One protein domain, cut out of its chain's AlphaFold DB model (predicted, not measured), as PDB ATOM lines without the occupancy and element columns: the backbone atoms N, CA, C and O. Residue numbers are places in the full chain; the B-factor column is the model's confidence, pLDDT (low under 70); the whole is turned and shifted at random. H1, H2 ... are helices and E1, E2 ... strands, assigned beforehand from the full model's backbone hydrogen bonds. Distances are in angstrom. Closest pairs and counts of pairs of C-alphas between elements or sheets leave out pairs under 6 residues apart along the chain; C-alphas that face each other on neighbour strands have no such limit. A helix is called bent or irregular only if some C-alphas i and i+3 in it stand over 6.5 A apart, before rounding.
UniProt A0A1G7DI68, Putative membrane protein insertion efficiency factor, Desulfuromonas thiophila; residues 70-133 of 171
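Overview. This is residues 70 to 133 of the 171 residues of the protein "Putative membrane protein insertion efficiency factor" of Desulfuromonas thiophila (UniProt A0A1G7DI68). One helix, H1, is folded back on itself at a sharp bend, and its two arms, H1a and H1b, lie side by side and run opposite ways. Away from the bend, past the other end of the arms, a long loop of residues 101 to 117 leads to the short strand E1, which has short paired stretches beside it; the chain then comes back to the small helix H2, over part of H1b, and ends its printed part in a tail. The printed part has 64 residues with two named helices and one named strand, in the order H1, E1, H2, and is mostly helix. It is compact, with a radius of gyration of the C-alphas of 12.0 A, and spans 34 by 23 by 19 A.

Along the chain. Look first at H1, residues 74 to 100, assigned as one helix by its hydrogen bonds but bent: C-alphas 84 and 87 are 9.2 A apart. Find C-alpha 74 at (21.399, -75.022, 52.659); from there the arm H1a, residues 74 to 84, runs 15.0 A. Residues 85 and 86 belong to neither arm. The arm H1b, residues 87 to 100, runs 20.3 A to C-alpha 100 at (19.703, -85.547, 57.175). Further on stand E1, residues 118 to 120, and H2, residues 124 to 127, whose last C-alpha is at (24.722, -76.413, 67.169).

Arrangement. Compare the two arms first: H1a and H1b touch, and their closest C-alphas, those of Leu 82 and Gly 90, are 4.1 A apart. They run opposite ways at a shallow tilt of 31 degrees. H2 and H1b only just touch, with 3 pairs of C-alphas within 8 A; the closest are those of Leu 93 and Asn 126, at 7.0 A. H1b touches H2 with residues 93 to 97 alone. H2 and H1a are apart. E1 is apart from H1a, H1b and H2. E1 pairs with no named strand, but residues 70 to 71 pair parallel with its residues 119 to 120, and residues 110 to 111 pair antiparallel with its residues 118 to 119. Every O i to N i+4 pair is within hydrogen-bond range in H1a and H1b; H2 is too short for such a pair, and its one O i to N i+3 pair is not within range.

Size, cuts and confidence. Look for the two C-alphas farthest apart at Asn 115 and Cys 132, 37.5 A from each other. The link from H1 to E1 is long, with 17 residues, and the link from E1 to H2 is tight, with 3. The printed part has no cut. In the B-factor column the mean pLDDT of the printed part is 86.9, and residues 131 to 133 are under 70.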
ATOM      1  N   MET A  70      13.872 -76.527  53.179       90.56
ATOM      2  CA  MET A  70      14.231 -75.989  54.489       90.56
ATOM      3  C   MET A  70      14.519 -74.479  54.430       90.56
ATOM      4  O   MET A  70      14.887 -73.922  53.388       90.56
ATOM      5  N   TYR A  71      14.349 -73.807  55.566       90.88
ATOM      6  CA  TYR A  71      14.615 -72.389  55.766       90.88
ATOM      7  C   TYR A  71      15.439 -72.170  57.049       90.88
ATOM      8  O   TYR A  71      14.980 -72.577  58.116       90.88
ATOM      9  N   PRO A  72      16.605 -71.495  56.986       92.62
ATOM     10  CA  PRO A  72      17.265 -70.939  55.796       92.62
ATOM     11  C   PRO A  72      17.640 -72.010  54.754       92.62
ATOM     12  O   PRO A  72      17.616 -73.199  55.051       92.62
ATOM     13  N   SER A  73      17.953 -71.608  53.514       91.38
ATOM     14  CA  SER A  73      18.418 -72.552  52.478       91.38
ATOM     15  C   SER A  73      19.771 -73.171  52.853       91.38
ATOM     16  O   SER A  73      20.530 -72.545  53.588       91.38
ATOM     17  N   CYS A  74      20.135 -74.342  52.308       90.00
ATOM     18  CA  CYS A  74      21.399 -75.022  52.659       90.00
ATOM     19  C   CYS A  74      22.633 -74.131  52.465       90.00
ATOM     20  O   CYS A  74      23.551 -74.163  53.272       90.00
ATOM     21  N   SER A  75      22.661 -73.304  51.414       90.62
ATOM     22  CA  SER A  75      23.778 -72.382  51.166       90.62
ATOM     23  C   SER A  75      23.803 -71.207  52.147       90.62
ATOM     24  O   SER A  75      24.878 -70.751  52.525       90.62
ATOM     25  N   ALA A  76      22.637 -70.715  52.574       90.38
ATOM     26  CA  ALA A  76      22.542 -69.688  53.606       90.38
ATOM     27  C   ALA A  76      22.908 -70.255  54.986       90.38
ATOM     28  O   ALA A  76      23.647 -69.612  55.725       90.38
ATOM     29  N   TYR A  77      22.471 -71.477  55.292       92.69
ATOM     30  CA  TYR A  77      22.887 -72.214  56.480       92.69
ATOM     31  C   TYR A  77      24.397 -72.457  56.485       92.69
ATOM     32  O   TYR A  77      25.051 -72.161  57.474       92.69
ATOM     33  N   ALA A  78      24.972 -72.915  55.368       91.69
ATOM     34  CA  ALA A  78      26.410 -73.144  55.249       91.69
ATOM     35  C   ALA A  78      27.215 -71.868  55.508       91.69
ATOM     36  O   ALA A  78      28.226 -71.888  56.207       91.69
ATOM     37  N   LEU A  79      26.736 -70.736  54.983       91.25
ATOM     38  CA  LEU A  79      27.333 -69.435  55.251       91.25
ATOM     39  C   LEU A  79      27.251 -69.077  56.742       91.25
ATOM     40  O   LEU A  79      28.272 -68.719  57.321       91.25
ATOM     41  N   GLN A  80      26.083 -69.228  57.374       90.62
ATOM     42  CA  GLN A  80      25.909 -68.974  58.810       90.62
ATOM     43  C   GLN A  80      26.793 -69.890  59.666       90.62
ATOM     44  O   GLN A  80      27.434 -69.418  60.600       90.62
ATOM     45  N   ALA A  81      26.876 -71.178  59.329       90.75
ATOM     46  CA  ALA A  81      27.675 -72.163  60.046       90.75
ATOM     47  C   ALA A  81      29.172 -71.835  59.967       90.75
ATOM     48  O   ALA A  81      29.860 -71.868  60.983       90.75
ATOM     49  N   LEU A  82      29.671 -71.462  58.783       89.12
ATOM     50  CA  LEU A  82      31.064 -71.046  58.596       89.12
ATOM     51  C   LEU A  82      31.382 -69.718  59.284       89.12
ATOM     52  O   LEU A  82      32.465 -69.575  59.844       89.12
ATOM     53  N   GLN A  83      30.458 -68.755  59.243       85.38
ATOM     54  CA  GLN A  83      30.628 -67.456  59.894       85.38
ATOM     55  C   GLN A  83      30.604 -67.576  61.417       85.38
ATOM     56  O   GLN A  83      31.375 -66.901  62.092       85.38
ATOM     57  N   ARG A  84      29.738 -68.439  61.958       83.44
ATOM     58  CA  ARG A  84      29.592 -68.618  63.401       83.44
ATOM     59  C   ARG A  84      30.673 -69.519  63.972       83.44
ATOM     60  O   ARG A  84      31.308 -69.109  64.925       83.44
ATOM     61  N   HIS A  85      30.895 -70.701  63.394       83.00
ATOM     62  CA  HIS A  85      31.723 -71.769  63.978       83.00
ATOM     63  C   HIS A  85      33.101 -71.929  63.310       83.00
ATOM     64  O   HIS A  85      33.887 -72.804  63.673       83.00
ATOM     65  N   GLY A  86      33.420 -71.099  62.314       85.31
ATOM     66  CA  GLY A  86      34.666 -71.182  61.556       85.31
ATOM     67  C   GLY A  86      34.676 -72.302  60.500       85.31
ATOM     68  O   GLY A  86      33.701 -73.037  60.334       85.31
ATOM     69  N   PRO A  87      35.784 -72.458  59.749       84.44
ATOM     70  CA  PRO A  87      35.827 -73.315  58.565       84.44
ATOM     71  C   PRO A  87      35.668 -74.806  58.871       84.44
ATOM     72  O   PRO A  87      35.046 -75.517  58.089       84.44
ATOM     73  N   VAL A  88      36.207 -75.290  59.990       85.06
ATOM     74  CA  VAL A  88      36.179 -76.722  60.327       85.06
ATOM     75  C   VAL A  88      34.800 -77.120  60.852       85.06
ATOM     76  O   VAL A  88      34.096 -77.887  60.198       85.06
ATOM     77  N   LEU A  89      34.379 -76.556  61.990       85.50
ATOM     78  CA  LEU A  89      33.086 -76.873  62.604       85.50
ATOM     79  C   LEU A  89      31.913 -76.453  61.713       85.50
ATOM     80  O   LEU A  89      30.961 -77.215  61.568       85.50
ATOM     81  N   GLY A  90      32.003 -75.299  61.047       88.75
ATOM     82  CA  GLY A  90      30.980 -74.850  60.107       88.75
ATOM     83  C   GLY A  90      30.801 -75.801  58.922       88.75
ATOM     84  O   GLY A  90      29.669 -76.073  58.522       88.75
ATOM     85  N   THR A  91      31.892 -76.378  58.401       90.12
ATOM     86  CA  THR A  91      31.799 -77.410  57.355       90.12
ATOM     87  C   THR A  91      31.176 -78.692  57.905       90.12
ATOM     88  O   THR A  91      30.284 -79.237  57.261       90.12
ATOM     89  N   CYS A  92      31.570 -79.147  59.099       91.81
ATOM     90  CA  CYS A  92      30.972 -80.330  59.726       91.81
ATOM     91  C   CYS A  92      29.456 -80.176  59.936       91.81
ATOM     92  O   CYS A  92      28.704 -81.052  59.521       91.81
ATOM     93  N   LEU A  93      29.000 -79.046  60.490       92.56
ATOM     94  CA  LEU A  93      27.571 -78.745  60.685       92.56
ATOM     95  C   LEU A  93      26.804 -78.650  59.362       92.56
ATOM     96  O   LEU A  93      25.637 -79.026  59.286       92.56
ATOM     97  N   THR A  94      27.447 -78.129  58.316       93.38
ATOM     98  CA  THR A  94      26.857 -78.068  56.972       93.38
ATOM     99  C   THR A  94      26.672 -79.465  56.391       93.38
ATOM    100  O   THR A  94      25.615 -79.765  55.843       93.38
ATOM    101  N   VAL A  95      27.692 -80.319  56.499       93.56
ATOM    102  CA  VAL A  95      27.647 -81.692  55.983       93.56
ATOM    103  C   VAL A  95      26.616 -82.523  56.737       93.56
ATOM    104  O   VAL A  95      25.831 -83.207  56.091       93.56
ATOM    105  N   ASP A  96      26.589 -82.429  58.066       91.75
ATOM    106  CA  ASP A  96      25.596 -83.107  58.902       91.75
ATOM    107  C   ASP A  96      24.171 -82.795  58.426       91.75
ATOM    108  O   ASP A  96      23.400 -83.705  58.111       91.75
ATOM    109  N   ARG A  97      23.885 -81.507  58.201       91.56
ATOM    110  CA  ARG A  97      22.584 -81.081  57.695       91.56
ATOM    111  C   ARG A  97      22.238 -81.630  56.318       91.56
ATOM    112  O   ARG A  97      21.140 -82.143  56.111       91.56
ATOM    113  N   LEU A  98      23.173 -81.560  55.372       90.94
ATOM    114  CA  LEU A  98      22.963 -82.080  54.017       90.94
ATOM    115  C   LEU A  98      22.664 -83.588  54.004       90.94
ATOM    116  O   LEU A  98      21.965 -84.067  53.111       90.94
ATOM    117  N   LEU A  99      23.184 -84.341  54.978       89.69
ATOM    118  CA  LEU A  99      22.936 -85.776  55.089       89.69
ATOM    119  C   LEU A  99      21.533 -86.085  55.626       89.69
ATOM    120  O   LEU A  99      20.923 -87.055  55.172       89.69
ATOM    121  N   HIS A 100      20.997 -85.274  56.543       86.75
ATOM    122  CA  HIS A 100      19.703 -85.547  57.175       86.75
ATOM    123  C   HIS A 100      18.510 -84.795  56.562       86.75
ATOM    124  O   HIS A 100      17.384 -85.274  56.671       86.75
ATOM    125  N   GLU A 101      18.708 -83.682  55.843       83.56
ATOM    126  CA  GLU A 101      17.610 -82.808  55.376       83.56
ATOM    127  C   GLU A 101      16.673 -83.467  54.344       83.56
ATOM    128  O   GLU A 101      15.564 -82.995  54.075       83.56
ATOM    129  N   THR A 102      17.105 -84.587  53.759       82.19
ATOM    130  CA  THR A 102      16.282 -85.413  52.865       82.19
ATOM    131  C   THR A 102      15.268 -86.280  53.620       82.19
ATOM    132  O   THR A 102      14.289 -86.740  53.026       82.19
ATOM    133  N   SER A 103      15.451 -86.455  54.931       83.75
ATOM    134  CA  SER A 103      14.565 -87.227  55.796       83.75
ATOM    135  C   SER A 103      13.225 -86.510  56.023       83.75
ATOM    136  O   SER A 103      13.187 -85.296  56.235       83.75
ATOM    137  N   PRO A 104      12.091 -87.234  56.041       80.94
ATOM    138  CA  PRO A 104      10.808 -86.673  56.462       80.94
ATOM    139  C   PRO A 104      10.805 -86.199  57.920       80.94
ATOM    140  O   PRO A 104      10.022 -85.316  58.260       80.94
ATOM    141  N   ALA A 105      11.665 -86.777  58.768       82.81
ATOM    142  CA  ALA A 105      11.705 -86.501  60.203       82.81
ATOM    143  C   ALA A 105      12.124 -85.060  60.536       82.81
ATOM    144  O   ALA A 105      11.732 -84.554  61.577       82.81
ATOM    145  N   GLU A 106      12.855 -84.397  59.640       81.12
ATOM    146  CA  GLU A 106      13.318 -83.014  59.820       81.12
ATOM    147  C   GLU A 106      12.240 -81.970  59.467       81.12
ATOM    148  O   GLU A 106      12.320 -80.797  59.826       81.12
ATOM    149  N   LYS A 107      11.176 -82.370  58.759       86.12
ATOM    150  CA  LYS A 107      10.137 -81.461  58.241       86.12
ATOM    151  C   LYS A 107       9.034 -81.200  59.271       86.12
ATOM    152  O   LYS A 107       7.847 -81.361  58.983       86.12
ATOM    153  N   THR A 108       9.416 -80.811  60.483       86.69
ATOM    154  CA  THR A 108       8.513 -80.678  61.645       86.69
ATOM    155  C   THR A 108       7.922 -79.281  61.813       86.69
ATOM    156  O   THR A 108       6.810 -79.149  62.326       86.69
ATOM    157  N   HIS A 109       8.621 -78.237  61.362       88.81
ATOM    158  CA  HIS A 109       8.252 -76.842  61.620       88.81
ATOM    159  C   HIS A 109       7.863 -76.093  60.336       88.81
ATOM    160  O   HIS A 109       8.698 -75.402  59.759       88.81
ATOM    161  N   PRO A 110       6.618 -76.202  59.841       92.44
ATOM    162  CA  PRO A 110       6.218 -75.547  58.601       92.44
ATOM    163  C   PRO A 110       6.122 -74.020  58.753       92.44
ATOM    164  O   PRO A 110       5.587 -73.496  59.728       92.44
ATOM    165  N   LEU A 111       6.583 -73.309  57.730       92.06
ATOM    166  CA  LEU A 111       6.487 -71.867  57.546       92.06
ATOM    167  C   LEU A 111       5.446 -71.587  56.451       92.06
ATOM    168  O   LEU A 111       5.794 -71.574  55.263       92.06
ATOM    169  N   PRO A 112       4.169 -71.359  56.821       90.88
ATOM    170  CA  PRO A 112       3.075 -71.189  55.862       90.88
ATOM    171  C   PRO A 112       3.187 -69.895  55.050       90.88
ATOM    172  O   PRO A 112       2.525 -69.748  54.030       90.88
ATOM    173  N   SER A 113       4.046 -68.963  55.474       92.00
ATOM    174  CA  SER A 113       4.316 -67.709  54.768       92.00
ATOM    175  C   SER A 113       5.009 -67.904  53.411       92.00
ATOM    176  O   SER A 113       5.038 -66.971  52.612       92.00
ATOM    177  N   PHE A 114       5.579 -69.084  53.139       87.31
ATOM    178  CA  PHE A 114       6.196 -69.418  51.854       87.31
ATOM    179  C   PHE A 114       5.262 -70.279  50.990       87.31
ATOM    180  O   PHE A 114       4.579 -71.164  51.499       87.31
ATOM    181  N   ASN A 115       5.276 -70.051  49.672       88.38
ATOM    182  CA  ASN A 115       4.599 -70.895  48.684       88.38
ATOM    183  C   ASN A 115       5.606 -71.353  47.605       88.38
ATOM    184  O   ASN A 115       6.056 -70.508  46.826       88.38
ATOM    185  N   PRO A 116       5.994 -72.642  47.541       88.06
ATOM    186  CA  PRO A 116       5.554 -73.746  48.400       88.06
ATOM    187  C   PRO A 116       6.014 -73.585  49.859       88.06
ATOM    188  O   PRO A 116       6.991 -72.882  50.134       88.06
ATOM    189  N   VAL A 117       5.303 -74.245  50.782       90.62
ATOM    190  CA  VAL A 117       5.611 -74.233  52.224       90.62
ATOM    191  C   VAL A 117       7.049 -74.691  52.453       90.62
ATOM    192  O   VAL A 117       7.506 -75.668  51.856       90.62
ATOM    193  N   ARG A 118       7.755 -73.978  53.333       91.12
ATOM    194  CA  ARG A 118       9.114 -74.322  53.767       91.12
ATOM    195  C   ARG A 118       9.122 -74.807  55.207       91.12
ATOM    196  O   ARG A 118       8.157 -74.568  55.918       91.12
ATOM    197  N   TYR A 119      10.199 -75.445  55.645       92.31
ATOM    198  CA  TYR A 119      10.344 -75.939  57.015       92.31
ATOM    199  C   TYR A 119      11.490 -75.226  57.725       92.31
ATOM    200  O   TYR A 119      12.576 -75.109  57.169       92.31
ATOM    201  N   ALA A 120      11.243 -74.701  58.920       91.81
ATOM    202  CA  ALA A 120      12.246 -74.003  59.706       91.81
ATOM    203  C   ALA A 120      13.264 -74.995  60.277       91.81
ATOM    204  O   ALA A 120      12.896 -75.903  61.017       91.81
ATOM    205  N   ASP A 121      14.530 -74.761  59.953       91.56
ATOM    206  CA  ASP A 121      15.678 -75.464  60.515       91.56
ATOM    207  C   ASP A 121      16.824 -74.457  60.732       91.56
ATOM    208  O   ASP A 121      17.698 -74.298  59.867       91.56
ATOM    209  N   PRO A 122      16.745 -73.643  61.801       91.31
ATOM    210  CA  PRO A 122      17.783 -72.681  62.151       91.31
ATOM    211  C   PRO A 122      19.081 -73.376  62.588       91.31
ATOM    212  O   PRO A 122      19.062 -74.497  63.082       91.31
ATOM    213  N   LEU A 123      20.220 -72.687  62.450       90.31
ATOM    214  CA  LEU A 123      21.537 -73.207  62.857       90.31
ATOM    215  C   LEU A 123      21.567 -73.668  64.321       90.31
ATOM    216  O   LEU A 123      22.215 -74.661  64.645       90.31
ATOM    217  N   GLU A 124      20.798 -72.992  65.168       86.25
ATOM    218  CA  GLU A 124      20.632 -73.294  66.586       86.25
ATOM    219  C   GLU A 124      20.088 -74.710  66.854       86.25
ATOM    220  O   GLU A 124      20.393 -75.303  67.889       86.25
ATOM    221  N   ASN A 125      19.319 -75.286  65.921       87.62
ATOM    222  CA  ASN A 125      18.815 -76.656  66.047       87.62
ATOM    223  C   ASN A 125      19.919 -77.710  65.919       87.62
ATOM    224  O   ASN A 125      19.741 -78.827  66.395       87.62
ATOM    225  N   ASN A 126      21.051 -77.354  65.310       87.75
ATOM    226  CA  ASN A 126      22.130 -78.283  64.988       87.75
ATOM    227  C   ASN A 126      23.407 -77.996  65.785       87.75
ATOM    228  O   ASN A 126      24.263 -78.872  65.885       87.75
ATOM    229  N   ASP A 127      23.550 -76.803  66.372       88.12
ATOM    230  CA  ASP A 127      24.722 -76.413  67.169       88.12
ATOM    231  C   ASP A 127      24.512 -76.465  68.695       88.12
ATOM    232  O   ASP A 127      25.453 -76.225  69.458       88.12
ATOM    233  N   PHE A 128      23.322 -76.857  69.168       84.25
ATOM    234  CA  PHE A 128      22.980 -76.897  70.598       84.25
ATOM    235  C   PHE A 128      23.915 -77.770  71.454       84.25
ATOM    236  O   PHE A 128      24.026 -77.554  72.661       84.25
ATOM    237  N   TRP A 129      24.574 -78.767  70.856       79.44
ATOM    238  CA  TRP A 129      25.518 -79.667  71.528       79.44
ATOM    239  C   TRP A 129      26.958 -79.135  71.543       79.44
ATOM    240  O   TRP A 129      27.782 -79.651  72.298       79.44
ATOM    241  N   LEU A 130      27.263 -78.117  70.728       76.06
ATOM    242  CA  LEU A 130      28.552 -77.423  70.726       76.06
ATOM    243  C   LEU A 130      28.638 -76.418  71.872       76.06
ATOM    244  O   LEU A 130      29.708 -76.232  72.453       76.06
ATOM    245  N   ALA A 131      27.510 -75.801  72.233       65.62
ATOM    246  CA  ALA A 131      27.430 -75.059  73.477       65.62
ATOM    247  C   ALA A 131      27.730 -76.030  74.625       65.62
ATOM    248  O   ALA A 131      27.013 -77.015  74.815       65.62
ATOM    249  N   CYS A 132      28.783 -75.758  75.407       55.19
ATOM    250  CA  CYS A 132      28.949 -76.416  76.703       55.19
ATOM    251  C   CYS A 132      27.585 -76.370  77.390       55.19
ATOM    252  O   CYS A 132      27.030 -75.276  77.540       55.19
ATOM    253  N   ARG A 133      27.035 -77.524  77.783       48.97
ATOM    254  CA  ARG A 133      25.847 -77.575  78.633       48.97
ATOM    255  C   ARG A 133      26.158 -76.707  79.845       48.97
ATOM    256  O   ARG A 133      26.914 -77.131  80.714       48.97
TER     257      ARG A 133